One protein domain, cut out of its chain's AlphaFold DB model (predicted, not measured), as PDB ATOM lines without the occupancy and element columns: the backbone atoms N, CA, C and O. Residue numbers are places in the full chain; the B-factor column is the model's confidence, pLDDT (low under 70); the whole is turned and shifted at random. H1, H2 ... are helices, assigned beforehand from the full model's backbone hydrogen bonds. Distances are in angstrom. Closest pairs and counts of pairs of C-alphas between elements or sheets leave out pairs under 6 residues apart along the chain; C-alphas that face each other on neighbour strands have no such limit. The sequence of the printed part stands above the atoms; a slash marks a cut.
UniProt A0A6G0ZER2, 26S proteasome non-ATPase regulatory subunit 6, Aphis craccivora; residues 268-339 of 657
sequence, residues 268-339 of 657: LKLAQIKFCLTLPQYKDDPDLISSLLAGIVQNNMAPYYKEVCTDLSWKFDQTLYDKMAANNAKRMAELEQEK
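This is residues 268 to 339 of the 657 residues of the protein "26S proteasome non-ATPase regulatory subunit 6" of Aphis craccivora (UniProt A0A6G0ZER2). Three short helices, H1, H2 and H3, form a small up-and-down bundle, each running against the one before it, with their centres in a triangle. The longer fourth helix, H4, folds back beside H3 and then runs out of this body as an arm, with residues 329 to 339 sticking out. The printed part has 72 residues with four named helices, H1 H2 H3 H4 along the chain, and no named strand; the class is all helix. It is loose, with a radius of gyration of the C-alphas of 13.9 A, and spans 49 by 24 by 17 A.

H1, residues 268 to 278, begins with C-alpha 268 at (188.117, 102.986, 202.581) and is 16.1 A long from first to last C-alpha. H2, residues 286 to 298, measures 17.9 A. H3, residues 302 to 312, measures 15.4 A. H4, residues 318 to 337, measures 28.2 A and ends with C-alpha 337 at (205.359, 94.152, 181.625).

H3 is the hub, touching the three other helices. H1 and H2 form a helical hairpin and touch, the closest C-alphas being those of Leu 270 and Leu 292, 6.0 A apart, at a tilt of 38 degrees, only just steep. H1 and H3 touch, closest at the C-alphas of Thr 278 and Leu 312, 6.6 A, the same way at a shallow tilt of 25 degrees. H2 and H3 only just touch, with 3 pairs of C-alphas within 8 A, and only at the corner by their link. H3 and H4, a helical hairpin, touch through residues 321 to 325 of H4 alone, closest at the C-alphas of Ala 302 and Met 324, 5.6 A. H1 and H4 are apart. Every O i to N i+4 pair is within hydrogen-bond range in H2, H3 and H4, and 6 of 7 in H1.

The C-alphas farthest apart, of Gln 281 and Lys 339, are 49.2 A from each other. Without residues 329 to 339 the body spans 35 by 21 by 16 A. The printed part has no cut, and no link is long. Confidence is under 70 at residues 338 to 339.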
ATOM      1  N   LEU A 268     189.490 103.087 202.056       81.69
ATOM      2  CA  LEU A 268     188.117 102.986 202.581       81.69
ATOM      3  C   LEU A 268     187.816 104.043 203.651       81.69
ATOM      4  O   LEU A 268     186.687 104.532 203.744       81.69
ATOM      5  N   LYS A 269     188.829 104.459 204.421       82.81
ATOM      6  CA  LYS A 269     188.701 105.567 205.380       82.81
ATOM      7  C   LYS A 269     188.476 106.904 204.665       82.81
ATOM      8  O   LYS A 269     187.743 107.749 205.173       82.81
ATOM      9  N   LEU A 270     189.016 107.077 203.454       87.25
ATOM     10  CA  LEU A 270     188.822 108.289 202.650       87.25
ATOM     11  C   LEU A 270     187.366 108.468 202.203       87.25
ATOM     12  O   LEU A 270     186.909 109.606 202.111       87.25
ATOM     13  N   ALA A 271     186.615 107.385 201.975       85.88
ATOM     14  CA  ALA A 271     185.183 107.479 201.670       85.88
ATOM     15  C   ALA A 271     184.378 108.044 202.850       85.88
ATOM     16  O   ALA A 271     183.494 108.878 202.657       85.88
ATOM     17  N   GLN A 272     184.718 107.650 204.083       86.56
ATOM     18  CA  GLN A 272     184.092 108.204 205.287       86.56
ATOM     19  C   GLN A 272     184.416 109.693 205.451       86.56
ATOM     20  O   GLN A 272     183.522 110.487 205.735       86.56
ATOM     21  N   ILE A 273     185.671 110.093 205.215       87.94
ATOM     22  CA  ILE A 273     186.084 111.503 205.286       87.94
ATOM     23  C   ILE A 273     185.379 112.332 204.204       87.94
ATOM     24  O   ILE A 273     184.813 113.380 204.519       87.94
ATOM     25  N   LYS A 274     185.337 111.843 202.953       90.06
ATOM     26  CA  LYS A 274     184.586 112.472 201.852       90.06
ATOM     27  C   LYS A 274     183.131 112.692 202.256       90.06
ATOM     28  O   LYS A 274     182.620 113.797 202.110       90.06
ATOM     29  N   PHE A 275     182.478 111.669 202.807       90.06
ATOM     30  CA  PHE A 275     181.098 111.780 203.269       90.06
ATOM     31  C   PHE A 275     180.935 112.832 204.371       90.06
ATOM     32  O   PHE A 275     180.039 113.668 204.275       90.06
ATOM     33  N   CYS A 276     181.812 112.860 205.378       88.88
ATOM     34  CA  CYS A 276     181.776 113.890 206.417       88.88
ATOM     35  C   CYS A 276     181.829 115.306 205.821       88.88
ATOM     36  O   CYS A 276     181.023 116.143 206.216       88.88
ATOM     37  N   LEU A 277     182.684 115.551 204.824       89.75
ATOM     38  CA  LEU A 277     182.793 116.845 204.136       89.75
ATOM     39  C   LEU A 277     181.542 117.222 203.317       89.75
ATOM     40  O   LEU A 277     181.299 118.403 203.079       89.75
ATOM     41  N   THR A 278     180.705 116.256 202.918       89.31
ATOM     42  CA  THR A 278     179.400 116.572 202.301       89.31
ATOM     43  C   THR A 278     178.396 117.141 203.307       89.31
ATOM     44  O   THR A 278     177.438 117.818 202.921       89.31
ATOM     45  N   LEU A 279     178.596 116.894 204.607       89.25
ATOM     46  CA  LEU A 279     177.695 117.373 205.647       89.25
ATOM     47  C   LEU A 279     177.924 118.870 205.908       89.25
ATOM     48  O   LEU A 279     179.064 119.308 206.067       89.25
ATOM     49  N   PRO A 280     176.855 119.666 206.098       86.31
ATOM     50  CA  PRO A 280     176.971 121.116 206.279       86.31
ATOM     51  C   PRO A 280     177.752 121.524 207.537       86.31
ATOM     52  O   PRO A 280     178.203 122.657 207.630       86.31
ATOM     53  N   GLN A 281     177.903 120.621 208.509       86.19
ATOM     54  CA  GLN A 281     178.619 120.876 209.763       86.19
ATOM     55  C   GLN A 281     180.143 120.804 209.615       86.19
ATOM     56  O   GLN A 281     180.843 121.414 210.415       86.19
ATOM     57  N   TYR A 282     180.638 120.055 208.626       84.81
ATOM     58  CA  TYR A 282     182.061 119.731 208.462       84.81
ATOM     59  C   TYR A 282     182.612 120.164 207.100       84.81
ATOM     60  O   TYR A 282     183.760 119.877 206.785       84.81
ATOM     61  N   LYS A 283     181.799 120.845 206.287       82.62
ATOM     62  CA  LYS A 283     182.107 121.185 204.894       82.62
ATOM     63  C   LYS A 283     183.443 121.915 204.711       82.62
ATOM     64  O   LYS A 283     184.156 121.626 203.756       82.62
ATOM     65  N   ASP A 284     183.770 122.812 205.638       83.62
ATOM     66  CA  ASP A 284     184.959 123.671 205.583       83.62
ATOM     67  C   ASP A 284     186.002 123.308 206.660       83.62
ATOM     68  O   ASP A 284     186.814 124.145 207.048       83.62
ATOM     69  N   ASP A 285     185.967 122.078 207.186       89.38
ATOM     70  CA  ASP A 285     186.907 121.622 208.215       89.38
ATOM     71  C   ASP A 285     188.315 121.394 207.612       89.38
ATOM     72  O   ASP A 285     188.499 120.468 206.812       89.38
ATOM     73  N   PRO A 286     189.327 122.214 207.965       87.69
ATOM     74  CA  PRO A 286     190.645 122.166 207.332       87.69
ATOM     75  C   PRO A 286     191.400 120.859 207.617       87.69
ATOM     76  O   PRO A 286     192.188 120.407 206.777       87.69
ATOM     77  N   ASP A 287     191.139 120.216 208.757       89.19
ATOM     78  CA  ASP A 287     191.817 118.980 209.148       89.19
ATOM     79  C   ASP A 287     191.317 117.802 208.300       89.19
ATOM     80  O   ASP A 287     192.102 116.992 207.802       89.19
ATOM     81  N   LEU A 288     190.006 117.743 208.047       88.00
ATOM     82  CA  LEU A 288     189.410 116.720 207.183       88.00
ATOM     83  C   LEU A 288     189.794 116.915 205.713       88.00
ATOM     84  O   LEU A 288     190.074 115.937 205.017       88.00
ATOM     85  N   ILE A 289     189.853 118.166 205.247       89.50
ATOM     86  CA  ILE A 289     190.278 118.500 203.880       89.50
ATOM     87  C   ILE A 289     191.735 118.091 203.656       89.50
ATOM     88  O   ILE A 289     192.044 117.409 202.676       89.50
ATOM     89  N   SER A 290     192.631 118.477 204.569       89.94
ATOM     90  CA  SER A 290     194.056 118.145 204.468       89.94
ATOM     91  C   SER A 290     194.298 116.639 204.561       89.94
ATOM     92  O   SER A 290     195.066 116.102 203.764       89.94
ATOM     93  N   SER A 291     193.588 115.938 205.449       89.56
ATOM     94  CA  SER A 291     193.656 114.480 205.569       89.56
ATOM     95  C   SER A 291     193.182 113.766 204.297       89.56
ATOM     96  O   SER A 291     193.859 112.850 203.822       89.56
ATOM     97  N   LEU A 292     192.069 114.211 203.696       88.94
ATOM     98  CA  LEU A 292     191.557 113.636 202.449       88.94
ATOM     99  C   LEU A 292     192.533 113.851 201.287       88.94
ATOM    100  O   LEU A 292     192.846 112.902 200.568       88.94
ATOM    101  N   LEU A 293     193.044 115.075 201.118       89.25
ATOM    102  CA  LEU A 293     194.008 115.396 200.062       89.25
ATOM    103  C   LEU A 293     195.326 114.636 200.242       89.25
ATOM    104  O   LEU A 293     195.841 114.086 199.271       89.25
ATOM    105  N   ALA A 294     195.847 114.544 201.469       88.25
ATOM    106  CA  ALA A 294     197.056 113.778 201.760       88.25
ATOM    107  C   ALA A 294     196.890 112.297 201.386       88.25
ATOM    108  O   ALA A 294     197.759 111.737 200.718       88.25
ATOM    109  N   GLY A 295     195.752 111.687 201.735       86.56
ATOM    110  CA  GLY A 295     195.457 110.296 201.382       86.56
ATOM    111  C   GLY A 295     195.296 110.059 199.876       86.56
ATOM    112  O   GLY A 295     195.763 109.043 199.361       86.56
ATOM    113  N   ILE A 296     194.688 111.007 199.154       88.88
ATOM    114  CA  ILE A 296     194.557 110.958 197.687       88.88
ATOM    115  C   ILE A 296     195.933 111.019 197.016       88.88
ATOM    116  O   ILE A 296     196.213 110.221 196.120       88.88
ATOM    117  N   VAL A 297     196.797 111.940 197.457       89.00
ATOM    118  CA  VAL A 297     198.137 112.130 196.886       89.00
ATOM    119  C   VAL A 297     199.050 110.948 197.211       89.00
ATOM    120  O   VAL A 297     199.763 110.483 196.325       89.00
ATOM    121  N   GLN A 298     199.000 110.422 198.439       87.00
ATOM    122  CA  GLN A 298     199.800 109.266 198.857       87.00
ATOM    123  C   GLN A 298     199.520 108.028 197.990       87.00
ATOM    124  O   GLN A 298     200.452 107.337 197.589       87.00
ATOM    125  N   ASN A 299     198.250 107.782 197.659       83.81
ATOM    126  CA  ASN A 299     197.824 106.609 196.893       83.81
ATOM    127  C   ASN A 299     197.676 106.876 195.381       83.81
ATOM    128  O   ASN A 299     197.219 106.000 194.652       83.81
ATOM    129  N   ASN A 300     198.052 108.068 194.896       86.50
ATOM    130  CA  ASN A 300     197.889 108.503 193.500       86.50
ATOM    131  C   ASN A 300     196.450 108.308 192.955       86.50
ATOM    132  O   ASN A 300     196.243 107.869 191.823       86.50
ATOM    133  N   MET A 301     195.421 108.642 193.739       87.12
ATOM    134  CA  MET A 301     194.014 108.381 193.388       87.12
ATOM    135  C   MET A 301     193.438 109.425 192.412       87.12
ATOM    136  O   MET A 301     192.521 110.176 192.748       87.12
ATOM    137  N   ALA A 302     193.979 109.502 191.193       89.31
ATOM    138  CA  ALA A 302     193.581 110.506 190.201       89.31
ATOM    139  C   ALA A 302     192.087 110.443 189.804       89.31
ATOM    140  O   ALA A 302     191.436 111.494 189.828       89.31
ATOM    141  N   PRO A 303     191.497 109.270 189.481       90.31
ATOM    142  CA  PRO A 303     190.078 109.185 189.119       90.31
ATOM    143  C   PRO A 303     189.168 109.622 190.271       90.31
ATOM    144  O   PRO A 303     188.258 110.429 190.079       90.31
ATOM    145  N   TYR A 304     189.483 109.176 191.490       90.06
ATOM    146  CA  TYR A 304     188.742 109.559 192.686       90.06
ATOM    147  C   TYR A 304     188.881 111.052 193.017       90.06
ATOM    148  O   TYR A 304     187.902 111.675 193.415       90.06
ATOM    149  N   TYR A 305     190.050 111.668 192.800       91.38
ATOM    150  CA  TYR A 305     190.235 113.114 192.979       91.38
ATOM    151  C   TYR A 305     189.281 113.922 192.096       91.38
ATOM    152  O   TYR A 305     188.652 114.868 192.568       91.38
ATOM    153  N   LYS A 306     189.111 113.511 190.833       91.00
ATOM    154  CA  LYS A 306     188.158 114.141 189.913       91.00
ATOM    155  C   LYS A 306     186.726 114.062 190.449       91.00
ATOM    156  O   LYS A 306     186.037 115.077 190.448       91.00
ATOM    157  N   GLU A 307     186.312 112.898 190.950       89.62
ATOM    158  CA  GLU A 307     184.991 112.694 191.565       89.62
ATOM    159  C   GLU A 307     184.808 113.522 192.850       89.62
ATOM    160  O   GLU A 307     183.767 114.135 193.074       89.62
ATOM    161  N   VAL A 308     185.830 113.593 193.702       89.25
ATOM    162  CA  VAL A 308     185.802 114.406 194.927       89.25
ATOM    163  C   VAL A 308     185.659 115.890 194.591       89.25
ATOM    164  O   VAL A 308     184.846 116.578 195.207       89.25
ATOM    165  N   CYS A 309     186.404 116.388 193.600       90.56
ATOM    166  CA  CYS A 309     186.302 117.777 193.161       90.56
ATOM    167  C   CYS A 309     184.913 118.111 192.613       90.56
ATOM    168  O   CYS A 309     184.404 119.193 192.910       90.56
ATOM    169  N   THR A 310     184.287 117.200 191.858       90.06
ATOM    170  CA  THR A 310     182.915 117.402 191.369       90.06
ATOM    171  C   THR A 310     181.901 117.396 192.507       90.06
ATOM    172  O   THR A 310     181.070 118.299 192.580       90.06
ATOM    173  N   ASP A 311     182.001 116.438 193.431       87.00
ATOM    174  CA  ASP A 311     181.015 116.254 194.501       87.00
ATOM    175  C   ASP A 311     181.085 117.361 195.560       87.00
ATOM    176  O   ASP A 311     180.057 117.860 196.018       87.00
ATOM    177  N   LEU A 312     182.298 117.775 195.937       87.50
ATOM    178  CA  LEU A 312     182.523 118.828 196.933       87.50
ATOM    179  C   LEU A 312     182.602 120.232 196.314       87.50
ATOM    180  O   LEU A 312     182.728 121.217 197.043       87.50
ATOM    181  N   SER A 313     182.500 120.343 194.982       87.56
ATOM    182  CA  SER A 313     182.658 121.602 194.236       87.56
ATOM    183  C   SER A 313     183.993 122.310 194.526       87.56
ATOM    184  O   SER A 313     184.050 123.532 194.678       87.56
ATOM    185  N   TRP A 314     185.080 121.541 194.643       87.88
ATOM    186  CA  TRP A 314     186.427 122.071 194.874       87.88
ATOM    187  C   TRP A 314     187.086 122.536 193.577       87.88
ATOM    188  O   TRP A 314     186.781 122.052 192.486       87.88
ATOM    189  N   LYS A 315     188.042 123.466 193.695       88.00
ATOM    190  CA  LYS A 315     188.878 123.873 192.560       88.00
ATOM    191  C   LYS A 315     189.728 122.687 192.111       88.00
ATOM    192  O   LYS A 315     190.452 122.107 192.916       88.00
ATOM    193  N   PHE A 316     189.622 122.350 190.833       90.88
ATOM    194  CA  PHE A 316     190.361 121.250 190.235       90.88
ATOM    195  C   PHE A 316     191.774 121.698 189.852       90.88
ATOM    196  O   PHE A 316     191.934 122.632 189.064       90.88
ATOM    197  N   ASP A 317     192.788 121.036 190.407       91.62
ATOM    198  CA  ASP A 317     194.184 121.246 190.027       91.62
ATOM    199  C   ASP A 317     194.595 120.237 188.946       91.62
ATOM    200  O   ASP A 317     194.824 119.054 189.216       91.62
ATOM    201  N   GLN A 318     194.697 120.726 187.708       92.25
ATOM    202  CA  GLN A 318     195.098 119.922 186.554       92.25
ATOM    203  C   GLN A 318     196.533 119.391 186.698       92.25
ATOM    204  O   GLN A 318     196.803 118.254 186.323       92.25
ATOM    205  N   THR A 319     197.448 120.166 187.289       93.38
ATOM    206  CA  THR A 319     198.865 119.778 187.388       93.38
ATOM    207  C   THR A 319     199.065 118.606 188.344       93.38
ATOM    208  O   THR A 319     199.824 117.675 188.058       93.38
ATOM    209  N   LEU A 320     198.337 118.620 189.463       90.81
ATOM    210  CA  LEU A 320     198.326 117.534 190.433       90.81
ATOM    211  C   LEU A 320     197.699 116.270 189.834       90.81
ATOM    212  O   LEU A 320     198.241 115.175 190.007       90.81
ATOM    213  N   TYR A 321     196.591 116.424 189.104       93.06
ATOM    214  CA  TYR A 321     195.926 115.320 188.415       93.06
ATOM    215  C   TYR A 321     196.841 114.652 187.384       93.06
ATOM    216  O   TYR A 321     197.013 113.436 187.436       93.06
ATOM    217  N   ASP A 322     197.479 115.430 186.506       92.44
ATOM    218  CA  ASP A 322     198.349 114.906 185.448       92.44
ATOM    219  C   ASP A 322     199.549 114.146 186.031       92.44
ATOM    220  O   ASP A 322     199.924 113.084 185.531       92.44
ATOM    221  N   LYS A 323     200.114 114.634 187.146       92.88
ATOM    222  CA  LYS A 323     201.196 113.949 187.867       92.88
ATOM    223  C   LYS A 323     200.755 112.583 188.407       92.88
ATOM    224  O   LYS A 323     201.473 111.599 188.233       92.88
ATOM    225  N   MET A 324     199.588 112.513 189.050       91.62
ATOM    226  CA  MET A 324     199.045 111.247 189.562       91.62
ATOM    227  C   MET A 324     198.662 110.300 188.416       91.62
ATOM    228  O   MET A 324     198.962 109.111 188.475       91.62
ATOM    229  N   ALA A 325     198.064 110.820 187.342       91.88
ATOM    230  CA  ALA A 325     197.695 110.040 186.164       91.88
ATOM    231  C   ALA A 325     198.925 109.441 185.459       91.88
ATOM    232  O   ALA A 325     198.899 108.270 185.080       91.88
ATOM    233  N   ALA A 326     200.024 110.195 185.348       92.31
ATOM    234  CA  ALA A 326     201.285 109.697 184.801       92.31
ATOM    235  C   ALA A 326     201.882 108.561 185.655       92.31
ATOM    236  O   ALA A 326     202.328 107.549 185.109       92.31
ATOM    237  N   ASN A 327     201.840 108.690 186.988       90.56
ATOM    238  CA  ASN A 327     202.260 107.625 187.904       90.56
ATOM    239  C   ASN A 327     201.387 106.369 187.759       90.56
ATOM    240  O   ASN A 327     201.919 105.260 187.710       90.56
ATOM    241  N   ASN A 328     200.068 106.537 187.631       90.38
ATOM    242  CA  ASN A 328     199.139 105.421 187.449       90.38
ATOM    243  C   ASN A 328     199.368 104.704 186.117       90.38
ATOM    244  O   ASN A 328     199.426 103.479 186.087       90.38
ATOM    245  N   ALA A 329     199.570 105.450 185.028       89.75
ATOM    246  CA  ALA A 329     199.885 104.881 183.720       89.75
ATOM    247  C   ALA A 329     201.202 104.089 183.749       89.75
ATOM    248  O   ALA A 329     201.269 102.981 183.217       89.75
ATOM    249  N   LYS A 330     202.230 104.615 184.433       89.88
ATOM    250  CA  LYS A 330     203.496 103.902 184.639       89.88
ATOM    251  C   LYS A 330     203.283 102.599 185.413       89.88
ATOM    252  O   LYS A 330     203.762 101.557 184.976       89.88
ATOM    253  N   ARG A 331     202.530 102.634 186.517       85.81
ATOM    254  CA  ARG A 331     202.264 101.444 187.338       85.81
ATOM    255  C   ARG A 331     201.435 100.393 186.600       85.81
ATOM    256  O   ARG A 331     201.709  99.204 186.720       85.81
ATOM    257  N   MET A 332     200.456 100.817 185.805       84.88
ATOM    258  CA  MET A 332     199.674  99.919 184.948       84.88
ATOM    259  C   MET A 332     200.548  99.259 183.878       84.88
ATOM    260  O   MET A 332     200.420  98.059 183.653       84.88
ATOM    261  N   ALA A 333     201.482 100.005 183.279       86.06
ATOM    262  CA  ALA A 333     202.449  99.452 182.333       86.06
ATOM    263  C   ALA A 333     203.427  98.465 182.999       86.06
ATOM    264  O   ALA A 333     203.751  97.449 182.396       86.06
ATOM    265  N   GLU A 334     203.867  98.719 184.238       85.00
ATOM    266  CA  GLU A 334     204.687  97.774 185.019       85.00
ATOM    267  C   GLU A 334     203.952  96.441 185.240       85.00
ATOM    268  O   GLU A 334     204.499  95.385 184.929       85.00
ATOM    269  N   LEU A 335     202.686  96.490 185.678       79.44
ATOM    270  CA  LEU A 335     201.845  95.297 185.863       79.44
ATOM    271  C   LEU A 335     201.611  94.530 184.548       79.44
ATOM    272  O   LEU A 335     201.428  93.314 184.558       79.44
ATOM    273  N   GLU A 336     201.621  95.222 183.406       75.88
ATOM    274  CA  GLU A 336     201.526  94.604 182.079       75.88
ATOM    275  C   GLU A 336     202.867  94.055 181.562       75.88
ATOM    276  O   GLU A 336     202.863  93.118 180.764       75.88
ATOM    277  N   GLN A 337     204.008  94.596 182.004       71.31
ATOM    278  CA  GLN A 337     205.359  94.152 181.625       71.31
ATOM    279  C   GLN A 337     205.854  92.950 182.438       71.31
ATOM    280  O   GLN A 337     206.587  92.121 181.896       71.31
ATOM    281  N   GLU A 338     205.388  92.788 183.682       63.25
ATOM    282  CA  GLU A 338     205.581  91.571 184.497       63.25
ATOM    283  C   GLU A 338     205.076  90.283 183.801       63.25
ATOM    284  O   GLU A 338     205.370  89.176 184.237       63.25
ATOM    285  N   LYS A 339     204.384  90.423 182.663       54.03
ATOM    286  CA  LYS A 339     203.986  89.379 181.711       54.03
ATOM    287  C   LYS A 339     205.141  88.576 181.085       54.03
ATOM    288  O   LYS A 339     204.888  87.465 180.634       54.03
TER     289      LYS A 339